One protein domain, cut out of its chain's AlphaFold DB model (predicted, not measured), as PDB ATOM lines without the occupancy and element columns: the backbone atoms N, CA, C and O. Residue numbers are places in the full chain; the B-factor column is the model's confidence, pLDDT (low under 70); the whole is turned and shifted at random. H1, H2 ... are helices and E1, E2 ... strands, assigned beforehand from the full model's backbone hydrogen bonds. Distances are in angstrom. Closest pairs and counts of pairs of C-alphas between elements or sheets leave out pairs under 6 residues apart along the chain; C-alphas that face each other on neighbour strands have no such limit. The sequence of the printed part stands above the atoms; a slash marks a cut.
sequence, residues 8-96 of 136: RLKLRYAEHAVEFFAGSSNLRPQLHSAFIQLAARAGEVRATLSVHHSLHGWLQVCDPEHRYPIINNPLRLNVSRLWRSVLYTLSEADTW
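What this domain is: This is residues 8 to 96 of the 136 residues of an uncharacterized protein of Microbulbifer sp. YPW1 (UniProt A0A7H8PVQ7). A strongly twisted sheet of four strands has two helices over one face and no helix over the other: H1 covers the E2 and E1 half, H2 the E3 and E4 half. The helices begin close together, at Arg 28 and Val 79, and run off at 88 degrees like the two sides of an L, while the long link of residues 61 to 78 loops from E4 to H2 and pairs briefly with E3. The printed part has 89 residues, with two named helices and four named strands in the order E1, E2, H1, E3, E4, H2; the sheet runs E2, E1, E3, E4, antiparallel throughout, and the class is mixed. The whole is compact, with a radius of gyration of the C-alphas of 12.3 A, and only just elongated, spanning 37 by 25 by 22 A.

Where its parts are: E1, residues 8 to 13, begins at C-alpha 8 (183.538, 239.252, 242.704) and is 17.1 A long. E2, residues 16 to 22, measures 19.4 A. H1, residues 27 to 42, is the longest helix by residues, at 21.7 A, and begins at C-alpha 27 (174.146, 244.766, 243.056). E3, residues 47 to 53, measures 19.4 A, and E4, residues 57 to 60, 10.1 A. H2, residues 79 to 93, is 21.1 A long and ends at C-alpha 93 (191.056, 243.202, 254.768).

How they stand to each other: E2 and E4 are the edge strands of the sheet. The hairpin of E1 and E2 has N 11 and O 18 within hydrogen-bond range at 2.9 A. Between E1 and E3, N 50 and O 10 are 2.8 A apart. In the hairpin of E3 and E4, N 51 and O 59 are 2.8 A apart. E2, H1 and E3 form a split strand-helix-strand unit, two strands running the same way with E1 between them, and its crossover is right-handed. H1 and H2 on one face of the sheet make two layers. H1 lies over E2 and E1 at a height over the sheet of 8.0 A, along the strands, at 13 degrees to E2 on the local plane; the closest C-alphas of H1 and E2, those of Ala 34 and Val 18, are 5.9 A apart. H2 has a height over the sheet of 9.3 A and runs slantwise to the strands, at 43 degrees to E3 on the local plane; its closest C-alpha pair with E3 is Leu 90 and His 53, 6.6 A. H1, with residues 27 to 28 alone, and H2, with residues 79 to 83 alone, only just touch, with 3 pairs of C-alphas within 8 A. Every O i to N i+4 pair is within hydrogen-bond range in H2, and 11 of 12 in H1.

The domain as a whole: The C-alphas farthest apart, those of Gly 43 and Thr 95, are 37.5 A apart. The printed part has no cut. The link from E4 to H2 is long, with 18 residues, and its residues 70 to 71 pair antiparallel with residues 47 to 48 of E3; the other links are tight. The mean pLDDT of the printed part is 91.7, and no printed residue is under 70.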
ATOM      1  N   ARG A   8     183.957 240.654 242.737       97.25
ATOM      2  CA  ARG A   8     183.538 239.252 242.704       97.25
ATOM      3  C   ARG A   8     182.857 238.926 244.021       97.25
ATOM      4  O   ARG A   8     183.453 239.087 245.086       97.25
ATOM      5  N   LEU A   9     181.618 238.476 243.930       97.19
ATOM      6  CA  LEU A   9     180.762 238.147 245.056       97.19
ATOM      7  C   LEU A   9     180.320 236.692 244.961       97.19
ATOM      8  O   LEU A   9     180.248 236.115 243.877       97.19
ATOM      9  N   LYS A  10     180.014 236.098 246.111       97.00
ATOM     10  CA  LYS A  10     179.567 234.712 246.213       97.00
ATOM     11  C   LYS A  10     178.455 234.595 247.240       97.00
ATOM     12  O   LYS A  10     178.647 234.982 248.391       97.00
ATOM     13  N   LEU A  11     177.308 234.058 246.830       95.25
ATOM     14  CA  LEU A  11     176.285 233.584 247.758       95.25
ATOM     15  C   LEU A  11     176.572 232.134 248.119       95.25
ATOM     16  O   LEU A  11     176.888 231.337 247.238       95.25
ATOM     17  N   ARG A  12     176.439 231.793 249.401       94.12
ATOM     18  CA  ARG A  12     176.633 230.429 249.898       94.12
ATOM     19  C   ARG A  12     175.518 230.021 250.848       94.12
ATOM     20  O   ARG A  12     175.192 230.771 251.771       94.12
ATOM     21  N   TYR A  13     175.005 228.813 250.650       92.38
ATOM     22  CA  TYR A  13     174.111 228.123 251.571       92.38
ATOM     23  C   TYR A  13     174.378 226.615 251.511       92.38
ATOM     24  O   TYR A  13     174.367 226.037 250.425       92.38
ATOM     25  N   ALA A  14     174.630 225.996 252.669       87.56
ATOM     26  CA  ALA A  14     175.090 224.609 252.770       87.56
ATOM     27  C   ALA A  14     176.280 224.332 251.819       87.56
ATOM     28  O   ALA A  14     177.279 225.057 251.859       87.56
ATOM     29  N   GLU A  15     176.164 223.320 250.958       89.88
ATOM     30  CA  GLU A  15     177.174 222.933 249.962       89.88
ATOM     31  C   GLU A  15     177.055 223.715 248.644       89.88
ATOM     32  O   GLU A  15     177.906 223.606 247.760       89.88
ATOM     33  N   HIS A  16     176.017 224.540 248.496       92.75
ATOM     34  CA  HIS A  16     175.758 225.271 247.267       92.75
ATOM     35  C   HIS A  16     176.332 226.685 247.325       92.75
ATOM     36  O   HIS A  16     176.171 227.428 248.300       92.75
ATOM     37  N   ALA A  17     176.963 227.082 246.223       94.50
ATOM     38  CA  ALA A  17     177.450 228.434 246.024       94.50
ATOM     39  C   ALA A  17     177.145 228.938 244.612       94.50
ATOM     40  O   ALA A  17     177.117 228.168 243.648       94.50
ATOM     41  N   VAL A  18     176.926 230.248 244.508       95.88
ATOM     42  CA  VAL A  18     176.758 230.960 243.238       95.88
ATOM     43  C   VAL A  18     177.647 232.195 243.262       95.88
ATOM     44  O   VAL A  18     177.499 233.058 244.130       95.88
ATOM     45  N   GLU A  19     178.580 232.264 242.318       97.12
ATOM     46  CA  GLU A  19     179.453 233.418 242.114       97.12
ATOM     47  C   GLU A  19     178.846 234.379 241.092       97.12
ATOM     48  O   GLU A  19     178.211 233.963 240.125       97.12
ATOM     49  N   PHE A  20     179.047 235.675 241.303       96.88
ATOM     50  CA  PHE A  20     178.581 236.726 240.408       96.88
ATOM     51  C   PHE A  20     179.459 237.974 240.539       96.88
ATOM     52  O   PHE A  20     180.191 238.151 241.513       96.88
ATOM     53  N   PHE A  21     179.381 238.860 239.549       96.56
ATOM     54  CA  PHE A  21     180.086 240.141 239.554       96.56
ATOM     55  C   PHE A  21     179.085 241.273 239.734       96.56
ATOM     56  O   PHE A  21     178.080 241.337 239.025       96.56
ATOM     57  N   ALA A  22     179.370 242.193 240.652       95.81
ATOM     58  CA  ALA A  22     178.533 243.369 240.840       95.81
ATOM     59  C   ALA A  22     179.337 244.603 241.249       95.81
ATOM     60  O   ALA A  22     180.341 244.519 241.956       95.81
ATOM     61  N   GLY A  23     178.841 245.755 240.816       93.81
ATOM     62  CA  GLY A  23     179.147 247.072 241.351       93.81
ATOM     63  C   GLY A  23     177.959 247.632 242.140       93.81
ATOM     64  O   GLY A  23     176.879 247.036 242.203       93.81
ATOM     65  N   SER A  24     178.121 248.838 242.683       91.56
ATOM     66  CA  SER A  24     177.070 249.520 243.455       91.56
ATOM     67  C   SER A  24     175.755 249.690 242.679       91.56
ATOM     68  O   SER A  24     174.675 249.576 243.255       91.56
ATOM     69  N   SER A  25     175.833 249.926 241.366       91.56
ATOM     70  CA  SER A  25     174.680 250.224 240.511       91.56
ATOM     71  C   SER A  25     173.864 249.000 240.098       91.56
ATOM     72  O   SER A  25     172.705 249.146 239.727       91.56
ATOM     73  N   ASN A  26     174.443 247.797 240.127       93.31
ATOM     74  CA  ASN A  26     173.777 246.572 239.677       93.31
ATOM     75  C   ASN A  26     173.790 245.448 240.722       93.31
ATOM     76  O   ASN A  26     173.399 244.324 240.406       93.31
ATOM     77  N   LEU A  27     174.163 245.744 241.971       93.06
ATOM     78  CA  LEU A  27     174.146 244.766 243.056       93.06
ATOM     79  C   LEU A  27     172.775 244.114 243.217       93.06
ATOM     80  O   LEU A  27     172.695 242.898 243.314       93.06
ATOM     81  N   ARG A  28     171.690 244.895 243.196       93.38
ATOM     82  CA  ARG A  28     170.327 244.375 243.380       93.38
ATOM     83  C   ARG A  28     169.937 243.312 242.340       93.38
ATOM     84  O   ARG A  28     169.593 242.208 242.761       93.38
ATOM     85  N   PRO A  29     169.968 243.590 241.021       94.50
ATOM     86  CA  PRO A  29     169.588 242.590 240.024       94.50
ATOM     87  C   PRO A  29     170.530 241.379 240.012       94.50
ATOM     88  O   PRO A  29     170.053 240.252 239.890       94.50
ATOM     89  N   GLN A  30     171.839 241.581 240.203       95.44
ATOM     90  CA  GLN A  30     172.805 240.477 240.223       95.44
ATOM     91  C   GLN A  30     172.623 239.572 241.446       95.44
ATOM     92  O   GLN A  30     172.565 238.352 241.315       95.44
ATOM     93  N   LEU A  31     172.428 240.167 242.627       94.62
ATOM     94  CA  LEU A  31     172.141 239.439 243.859       94.62
ATOM     95  C   LEU A  31     170.838 238.644 243.748       94.62
ATOM     96  O   LEU A  31     170.779 237.498 244.181       94.62
ATOM     97  N   HIS A  32     169.801 239.239 243.156       94.19
ATOM     98  CA  HIS A  32     168.520 238.574 242.943       94.19
ATOM     99  C   HIS A  32     168.655 237.363 242.008       94.19
ATOM    100  O   HIS A  32     168.163 236.285 242.336       94.19
ATOM    101  N   SER A  33     169.367 237.511 240.886       95.00
ATOM    102  CA  SER A  33     169.638 236.400 239.965       95.00
ATOM    103  C   SER A  33     170.425 235.278 240.649       95.00
ATOM    104  O   SER A  33     170.014 234.118 240.596       95.00
ATOM    105  N   ALA A  34     171.502 235.620 241.363       94.56
ATOM    106  CA  ALA A  34     172.311 234.648 242.093       94.56
ATOM    107  C   ALA A  34     171.505 233.925 243.184       94.56
ATOM    108  O   ALA A  34     171.667 232.723 243.385       94.56
ATOM    109  N   PHE A  35     170.602 234.638 243.862       93.94
ATOM    110  CA  PHE A  35     169.735 234.063 244.885       93.94
ATOM    111  C   PHE A  35     168.735 233.063 244.297       93.94
ATOM    112  O   PHE A  35     168.573 231.983 244.855       93.94
ATOM    113  N   ILE A  36     168.112 233.372 243.153       93.50
ATOM    114  CA  ILE A  36     167.218 232.434 242.452       93.50
ATOM    115  C   ILE A  36     167.980 231.178 242.025       93.50
ATOM    116  O   ILE A  36     167.493 230.071 242.234       93.50
ATOM    117  N   GLN A  37     169.187 231.329 241.470       93.62
ATOM    118  CA  GLN A  37     170.020 230.185 241.087       93.62
ATOM    119  C   GLN A  37     170.385 229.307 242.290       93.62
ATOM    120  O   GLN A  37     170.403 228.082 242.181       93.62
ATOM    121  N   LEU A  38     170.662 229.927 243.439       93.12
ATOM    122  CA  LEU A  38     170.951 229.210 244.675       93.12
ATOM    123  C   LEU A  38     169.702 228.486 245.205       93.12
ATOM    124  O   LEU A  38     169.785 227.313 245.564       93.12
ATOM    125  N   ALA A  39     168.543 229.147 245.188       91.25
ATOM    126  CA  ALA A  39     167.262 228.580 245.616       91.25
ATOM    127  C   ALA A  39     166.782 227.432 244.732       91.25
ATOM    128  O   ALA A  39     166.291 226.432 245.248       91.25
ATOM    129  N   ALA A  40     167.019 227.508 243.423       90.75
ATOM    130  CA  ALA A  40     166.725 226.415 242.504       90.75
ATOM    131  C   ALA A  40     167.502 225.125 242.832       90.75
ATOM    132  O   ALA A  40     167.057 224.041 242.471       90.75
ATOM    133  N   ARG A  41     168.658 225.232 243.507       88.44
ATOM    134  CA  ARG A  41     169.490 224.082 243.897       88.44
ATOM    135  C   ARG A  41     169.207 223.592 245.315       88.44
ATOM    136  O   ARG A  41     169.238 222.393 245.546       88.44
ATOM    137  N   ALA A  42     168.961 224.513 246.245       83.31
ATOM    138  CA  ALA A  42     168.935 224.212 247.676       83.31
ATOM    139  C   ALA A  42     167.544 224.294 248.337       83.31
ATOM    140  O   ALA A  42     167.413 223.956 249.511       83.31
ATOM    141  N   GLY A  43     166.509 224.754 247.623       79.56
ATOM    142  CA  GLY A  43     165.162 224.931 248.170       79.56
ATOM    143  C   GLY A  43     165.023 226.214 248.997       79.56
ATOM    144  O   GLY A  43     165.085 227.315 248.449       79.56
ATOM    145  N   GLU A  44     164.805 226.090 250.312       74.81
ATOM    146  CA  GLU A  44     164.738 227.244 251.220       74.81
ATOM    147  C   GLU A  44     166.148 227.782 251.490       74.81
ATOM    148  O   GLU A  44     167.010 227.070 252.004       74.81
ATOM    149  N   VAL A  45     166.398 229.048 251.138       73.06
ATOM    150  CA  VAL A  45     167.753 229.611 251.161       73.06
ATOM    151  C   VAL A  45     167.878 230.750 252.155       73.06
ATOM    152  O   VAL A  45     167.335 231.840 251.969       73.06
ATOM    153  N   ARG A  46     168.710 230.511 253.169       88.69
ATOM    154  CA  ARG A  46     169.344 231.549 253.983       88.69
ATOM    155  C   ARG A  46     170.792 231.701 253.536       88.69
ATOM    156  O   ARG A  46     171.662 230.960 253.978       88.69
ATOM    157  N   ALA A  47     171.070 232.631 252.632       91.62
ATOM    158  CA  ALA A  47     172.403 232.762 252.056       91.62
ATOM    159  C   ALA A  47     173.304 233.696 252.870       91.62
ATOM    160  O   ALA A  47     172.876 234.734 253.374       91.62
ATOM    161  N   THR A  48     174.587 233.356 252.924       94.38
ATOM    162  CA  THR A  48     175.657 234.269 253.347       94.38
ATOM    163  C   THR A  48     176.317 234.880 252.117       94.38
ATOM    164  O   THR A  48     176.417 234.223 251.078       94.38
ATOM    165  N   LEU A  49     176.757 236.136 252.225       96.19
ATOM    166  CA  LEU A  49     177.489 236.822 251.162       96.19
ATOM    167  C   LEU A  49     178.986 236.817 251.468       96.19
ATOM    168  O   LEU A  49     179.404 237.087 252.592       96.19
ATOM    169  N   SER A  50     179.798 236.545 250.457       97.50
ATOM    170  CA  SER A  50     181.249 236.707 250.504       97.50
ATOM    171  C   SER A  50     181.735 237.593 249.363       97.50
ATOM    172  O   SER A  50     181.126 237.613 248.293       97.50
ATOM    173  N   VAL A  51     182.840 238.300 249.584       97.31
ATOM    174  CA  VAL A  51     183.542 239.129 248.599       97.31
ATOM    175  C   VAL A  51     184.962 238.610 248.401       97.31
ATOM    176  O   VAL A  51     185.595 238.145 249.345       97.31
ATOM    177  N   HIS A  52     185.453 238.637 247.167       97.06
ATOM    178  CA  HIS A  52     186.827 238.252 246.864       97.06
ATOM    179  C   HIS A  52     187.788 239.428 247.077       97.06
ATOM    180  O   HIS A  52     187.658 240.466 246.425       97.06
ATOM    181  N   HIS A  53     188.797 239.217 247.912       94.75
ATOM    182  CA  HIS A  53     189.958 240.074 248.102       94.75
ATOM    183  C   HIS A  53     191.167 239.496 247.353       94.75
ATOM    184  O   HIS A  53     191.361 238.282 247.332       94.75
ATOM    185  N   SER A  54     191.997 240.341 246.736       91.12
ATOM    186  CA  SER A  54     193.149 239.896 245.930       91.12
ATOM    187  C   SER A  54     194.187 239.118 246.743       91.12
ATOM    188  O   SER A  54     194.727 238.137 246.245       91.12
ATOM    189  N   LEU A  55     194.430 239.530 247.990       89.50
ATOM    190  CA  LEU A  55     195.449 238.930 248.861       89.50
ATOM    191  C   LEU A  55     194.900 237.844 249.791       89.50
ATOM    192  O   LEU A  55     195.629 236.946 250.194       89.50
ATOM    193  N   HIS A  56     193.619 237.930 250.155       90.25
ATOM    194  CA  HIS A  56     193.033 237.105 251.224       90.25
ATOM    195  C   HIS A  56     191.954 236.140 250.716       90.25
ATOM    196  O   HIS A  56     191.371 235.392 251.497       90.25
ATOM    197  N   GLY A  57     191.689 236.132 249.407       93.56
ATOM    198  CA  GLY A  57     190.690 235.265 248.798       93.56
ATOM    199  C   GLY A  57     189.270 235.631 249.227       93.56
ATOM    200  O   GLY A  57     188.893 236.798 249.252       93.56
ATOM    201  N   TRP A  58     188.441 234.631 249.515       95.94
ATOM    202  CA  TRP A  58     187.031 234.848 249.837       95.94
ATOM    203  C   TRP A  58     186.823 235.245 251.296       95.94
ATOM    204  O   TRP A  58     187.081 234.454 252.200       95.94
ATOM    205  N   LEU A  59     186.252 236.425 251.505       95.56
ATOM    206  CA  LEU A  59     185.935 236.973 252.817       95.56
ATOM    207  C   LEU A  59     184.428 237.034 253.010       95.56
ATOM    208  O   LEU A  59     183.707 237.508 252.131       95.56
ATOM    209  N   GLN A  60     183.934 236.564 254.152       96.12
ATOM    210  CA  GLN A  60     182.521 236.707 254.484       96.12
ATOM    211  C   GLN A  60     182.218 238.175 254.790       96.12
ATOM    212  O   GLN A  60     182.904 238.792 255.595       96.12
ATOM    213  N   VAL A  61     181.190 238.726 254.144       95.56
ATOM    214  CA  VAL A  61     180.824 240.135 254.301       95.56
ATOM    215  C   VAL A  61     180.310 240.375 255.717       95.56
ATOM    216  O   VAL A  61     179.413 239.664 256.168       95.56
ATOM    217  N   CYS A  62     180.833 241.396 256.391       93.62
ATOM    218  CA  CYS A  62     180.375 241.866 257.697       93.62
ATOM    219  C   CYS A  62     180.001 243.357 257.651       93.62
ATOM    220  O   CYS A  62     180.462 244.115 256.795       93.62
ATOM    221  N   ASP A  63     179.094 243.783 258.531       88.38
ATOM    222  CA  ASP A  63     178.839 245.205 258.783       88.38
ATOM    223  C   ASP A  63     179.852 245.786 259.797       88.38
ATOM    224  O   ASP A  63     180.609 245.023 260.394       88.38
ATOM    225  N   PRO A  64     179.886 247.116 260.013       85.31
ATOM    226  CA  PRO A  64     180.811 247.736 260.972       85.31
ATOM    227  C   PRO A  64     180.631 247.284 262.430       85.31
ATOM    228  O   PRO A  64     181.519 247.453 263.257       85.31
ATOM    229  N   GLU A  65     179.481 246.693 262.764       88.75
ATOM    230  CA  GLU A  65     179.225 246.065 264.065       88.75
ATOM    231  C   GLU A  65     179.658 244.584 264.072       88.75
ATOM    232  O   GLU A  65     179.309 243.838 264.985       88.75
ATOM    233  N   HIS A  66     180.407 244.144 263.056       83.81
ATOM    234  CA  HIS A  66     180.886 242.776 262.860       83.81
ATOM    235  C   HIS A  66     179.764 241.733 262.737       83.81
ATOM    236  O   HIS A  66     179.959 240.544 263.002       83.81
ATOM    237  N   ARG A  67     178.571 242.149 262.293       88.50
ATOM    238  CA  ARG A  67     177.452 241.240 262.025       88.50
ATOM    239  C   ARG A  67     177.471 240.770 260.581       88.50
ATOM    240  O   ARG A  67     177.641 241.556 259.650       88.50
ATOM    241  N   TYR A  68     177.202 239.485 260.389       88.25
ATOM    242  CA  TYR A  68     177.108 238.871 259.068       88.25
ATOM    243  C   TYR A  68     175.670 238.974 258.535       88.25
ATOM    244  O   TYR A  68     174.761 238.392 259.134       88.25
ATOM    245  N   PRO A  69     175.418 239.698 257.427       85.50
ATOM    246  CA  PRO A  69     174.081 239.842 256.880       85.50
ATOM    247  C   PRO A  69     173.609 238.509 256.294       85.50
ATOM    248  O   PRO A  69     174.194 237.986 255.345       85.50
ATOM    249  N   ILE A  70     172.520 237.976 256.850       88.56
ATOM    250  CA  ILE A  70     171.850 236.788 256.321       88.56
ATOM    251  C   ILE A  70     170.826 237.231 255.274       88.56
ATOM    252  O   ILE A  70     169.945 238.054 255.535       88.56
ATOM    253  N   ILE A  71     170.948 236.681 254.072       89.81
ATOM    254  CA  ILE A  71     170.113 237.009 252.921       89.81
ATOM    255  C   ILE A  71     169.035 235.937 252.795       89.81
ATOM    256  O   ILE A  71     169.300 234.840 252.318       89.81
ATOM    257  N   ASN A  72     167.814 236.283 253.203       88.25
ATOM    258  CA  ASN A  72     166.639 235.404 253.088       88.25
ATOM    259  C   ASN A  72     165.682 235.866 251.982       88.25
ATOM    260  O   ASN A  72     164.933 235.077 251.418       88.25
ATOM    261  N   ASN A  73     165.669 237.170 251.692       84.56
ATOM    262  CA  ASN A  73     164.885 237.744 250.607       84.56
ATOM    263  C   ASN A  73     165.623 238.967 250.032       84.56
ATOM    264  O   ASN A  73     165.602 240.036 250.653       84.56
ATOM    265  N   PRO A  74     166.247 238.852 248.848       81.81
ATOM    266  CA  PRO A  74     166.978 239.957 248.227       81.81
ATOM    267  C   PRO A  74     166.099 241.175 247.888       81.81
ATOM    268  O   PRO A  74     166.623 242.282 247.777       81.81
ATOM    269  N   LEU A  75     164.773 241.027 247.762       83.44
ATOM    270  CA  LEU A  75     163.859 242.139 247.461       83.44
ATOM    271  C   LEU A  75     163.560 243.025 248.676       83.44
ATOM    272  O   LEU A  75     163.260 244.207 248.500       83.44
ATOM    273  N   ARG A  76     163.657 242.472 249.892       85.69
ATOM    274  CA  ARG A  76     163.457 243.201 251.161       85.69
ATOM    275  C   ARG A  76     164.757 243.768 251.737       85.69
ATOM    276  O   ARG A  76     164.740 244.415 252.780       85.69
ATOM    277  N   LEU A  77     165.885 243.516 251.079       86.75
ATOM    278  CA  LEU A  77     167.200 243.910 251.561       86.75
ATOM    279  C   LEU A  77     167.499 245.381 251.269       86.75
ATOM    280  O   LEU A  77     167.264 245.884 250.170       86.75
ATOM    281  N   ASN A  78     168.107 246.059 252.243       90.75
ATOM    282  CA  ASN A  78     168.708 247.366 252.013       90.75
ATOM    283  C   ASN A  78     170.051 247.182 251.286       90.75
ATOM    284  O   ASN A  78     171.098 246.986 251.904       90.75
ATOM    285  N   VAL A  79     169.997 247.226 249.956       90.38
ATOM    286  CA  VAL A  79     171.142 246.989 249.061       90.38
ATOM    287  C   VAL A  79     172.258 248.010 249.284       90.38
ATOM    288  O   VAL A  79     173.429 247.648 249.253       90.38
ATOM    289  N   SER A  80     171.920 249.269 249.577       91.12
ATOM    290  CA  SER A  80     172.913 250.305 249.877       91.12
ATOM    291  C   SER A  80     173.690 249.992 251.154       91.12
ATOM    292  O   SER A  80     174.909 250.150 251.182       91.12
ATOM    293  N   ARG A  81     173.007 249.512 252.202       92.38
ATOM    294  CA  ARG A  81     173.662 249.063 253.438       92.38
ATOM    295  C   ARG A  81     174.538 247.837 253.187       92.38
ATOM    296  O   ARG A  81     175.680 247.830 253.624       92.38
ATOM    297  N   LEU A  82     174.036 246.851 252.444       93.31
ATOM    298  CA  LEU A  82     174.808 245.660 252.081       93.31
ATOM    299  C   LEU A  82     176.079 246.025 251.301       93.31
ATOM    300  O   LEU A  82     177.145 245.490 251.578       93.31
ATOM    301  N   TRP A  83     175.985 246.965 250.359       94.38
ATOM    302  CA  TRP A  83     177.147 247.438 249.611       94.38
ATOM    303  C   TRP A  83     178.183 248.112 250.515       94.38
ATOM    304  O   TRP A  83     179.374 247.865 250.367       94.38
ATOM    305  N   ARG A  84     177.748 248.910 251.499       93.94
ATOM    306  CA  ARG A  84     178.665 249.477 252.500       93.94
ATOM    307  C   ARG A  84     179.367 248.388 253.310       93.94
ATOM    308  O   ARG A  84     180.558 248.522 253.540       93.94
ATOM    309  N   SER A  85     178.669 247.315 253.685       95.06
ATOM    310  CA  SER A  85     179.282 246.152 254.343       95.06
ATOM    311  C   SER A  85     180.340 245.477 253.463       95.06
ATOM    312  O   SER A  85     181.408 245.127 253.952       95.06
ATOM    313  N   VAL A  86     180.090 245.339 252.154       95.19
ATOM    314  CA  VAL A  86     181.084 244.808 251.199       95.19
ATOM    315  C   VAL A  86     182.346 245.672 251.189       95.19
ATOM    316  O   VAL A  86     183.446 245.145 251.327       95.19
ATOM    317  N   LEU A  87     182.184 246.992 251.063       94.81
ATOM    318  CA  LEU A  87     183.311 247.928 251.059       94.81
ATOM    319  C   LEU A  87     184.058 247.934 252.394       94.81
ATOM    320  O   LEU A  87     185.281 247.919 252.394       94.81
ATOM    321  N   TYR A  88     183.328 247.905 253.512       95.06
ATOM    322  CA  TYR A  88     183.905 247.807 254.850       95.06
ATOM    323  C   TYR A  88     184.772 246.551 254.986       95.06
ATOM    324  O   TYR A  88     185.939 246.649 255.353       95.06
ATOM    325  N   THR A  89     184.237 245.392 254.587       95.50
ATOM    326  CA  THR A  89     184.957 244.107 254.637       95.50
ATOM    327  C   THR A  89     186.256 244.161 253.830       95.50
ATOM    328  O   THR A  89     187.282 243.674 254.289       95.50
ATOM    329  N   LEU A  90     186.226 244.762 252.634       94.56
ATOM    330  CA  LEU A  90     187.426 244.945 251.812       94.56
ATOM    331  C   LEU A  90     188.430 245.889 252.480       94.56
ATOM    332  O   LEU A  90     189.596 245.540 252.585       94.56
ATOM    333  N   SER A  91     187.969 247.032 252.994       93.44
ATOM    334  CA  SER A  91     188.853 248.001 253.651       93.44
ATOM    335  C   SER A  91     189.490 247.465 254.930       93.44
ATOM    336  O   SER A  91     190.635 247.788 255.218       93.44
ATOM    337  N   GLU A  92     188.783 246.627 255.692       93.25
ATOM    338  CA  GLU A  92     189.381 245.941 256.838       93.25
ATOM    339  C   GLU A  92     190.429 244.933 256.378       93.25
ATOM    340  O   GLU A  92     191.518 244.874 256.946       93.25
ATOM    341  N   ALA A  93     190.133 244.178 255.322       91.69
ATOM    342  CA  ALA A  93     191.056 243.202 254.768       91.69
ATOM    343  C   ALA A  93     192.339 243.837 254.219       91.69
ATOM    344  O   ALA A  93     193.403 243.255 254.383       91.69
ATOM    345  N   ASP A  94     192.265 245.042 253.650       91.12
ATOM    346  CA  ASP A  94     193.442 245.805 253.211       91.12
ATOM    347  C   ASP A  94     194.404 246.124 254.377       91.12
ATOM    348  O   ASP A  94     195.590 246.365 254.157       91.12
ATOM    349  N   THR A  95     193.919 246.115 255.625       90.44
ATOM    350  CA  THR A  95     194.745 246.333 256.828       90.44
ATOM    351  C   THR A  95     195.296 245.044 257.437       90.44
ATOM    352  O   THR A  95     196.090 245.093 258.383       90.44
ATOM    353  N   TRP A  96     194.870 243.876 256.948       88.94
ATOM    354  CA  TRP A  96     195.316 242.606 257.499       88.94
ATOM    355  C   TRP A  96     196.754 242.306 257.083       88.94
ATOM    356  O   TRP A  96     197.139 242.546 255.941       88.94
TER     357      TRP A  96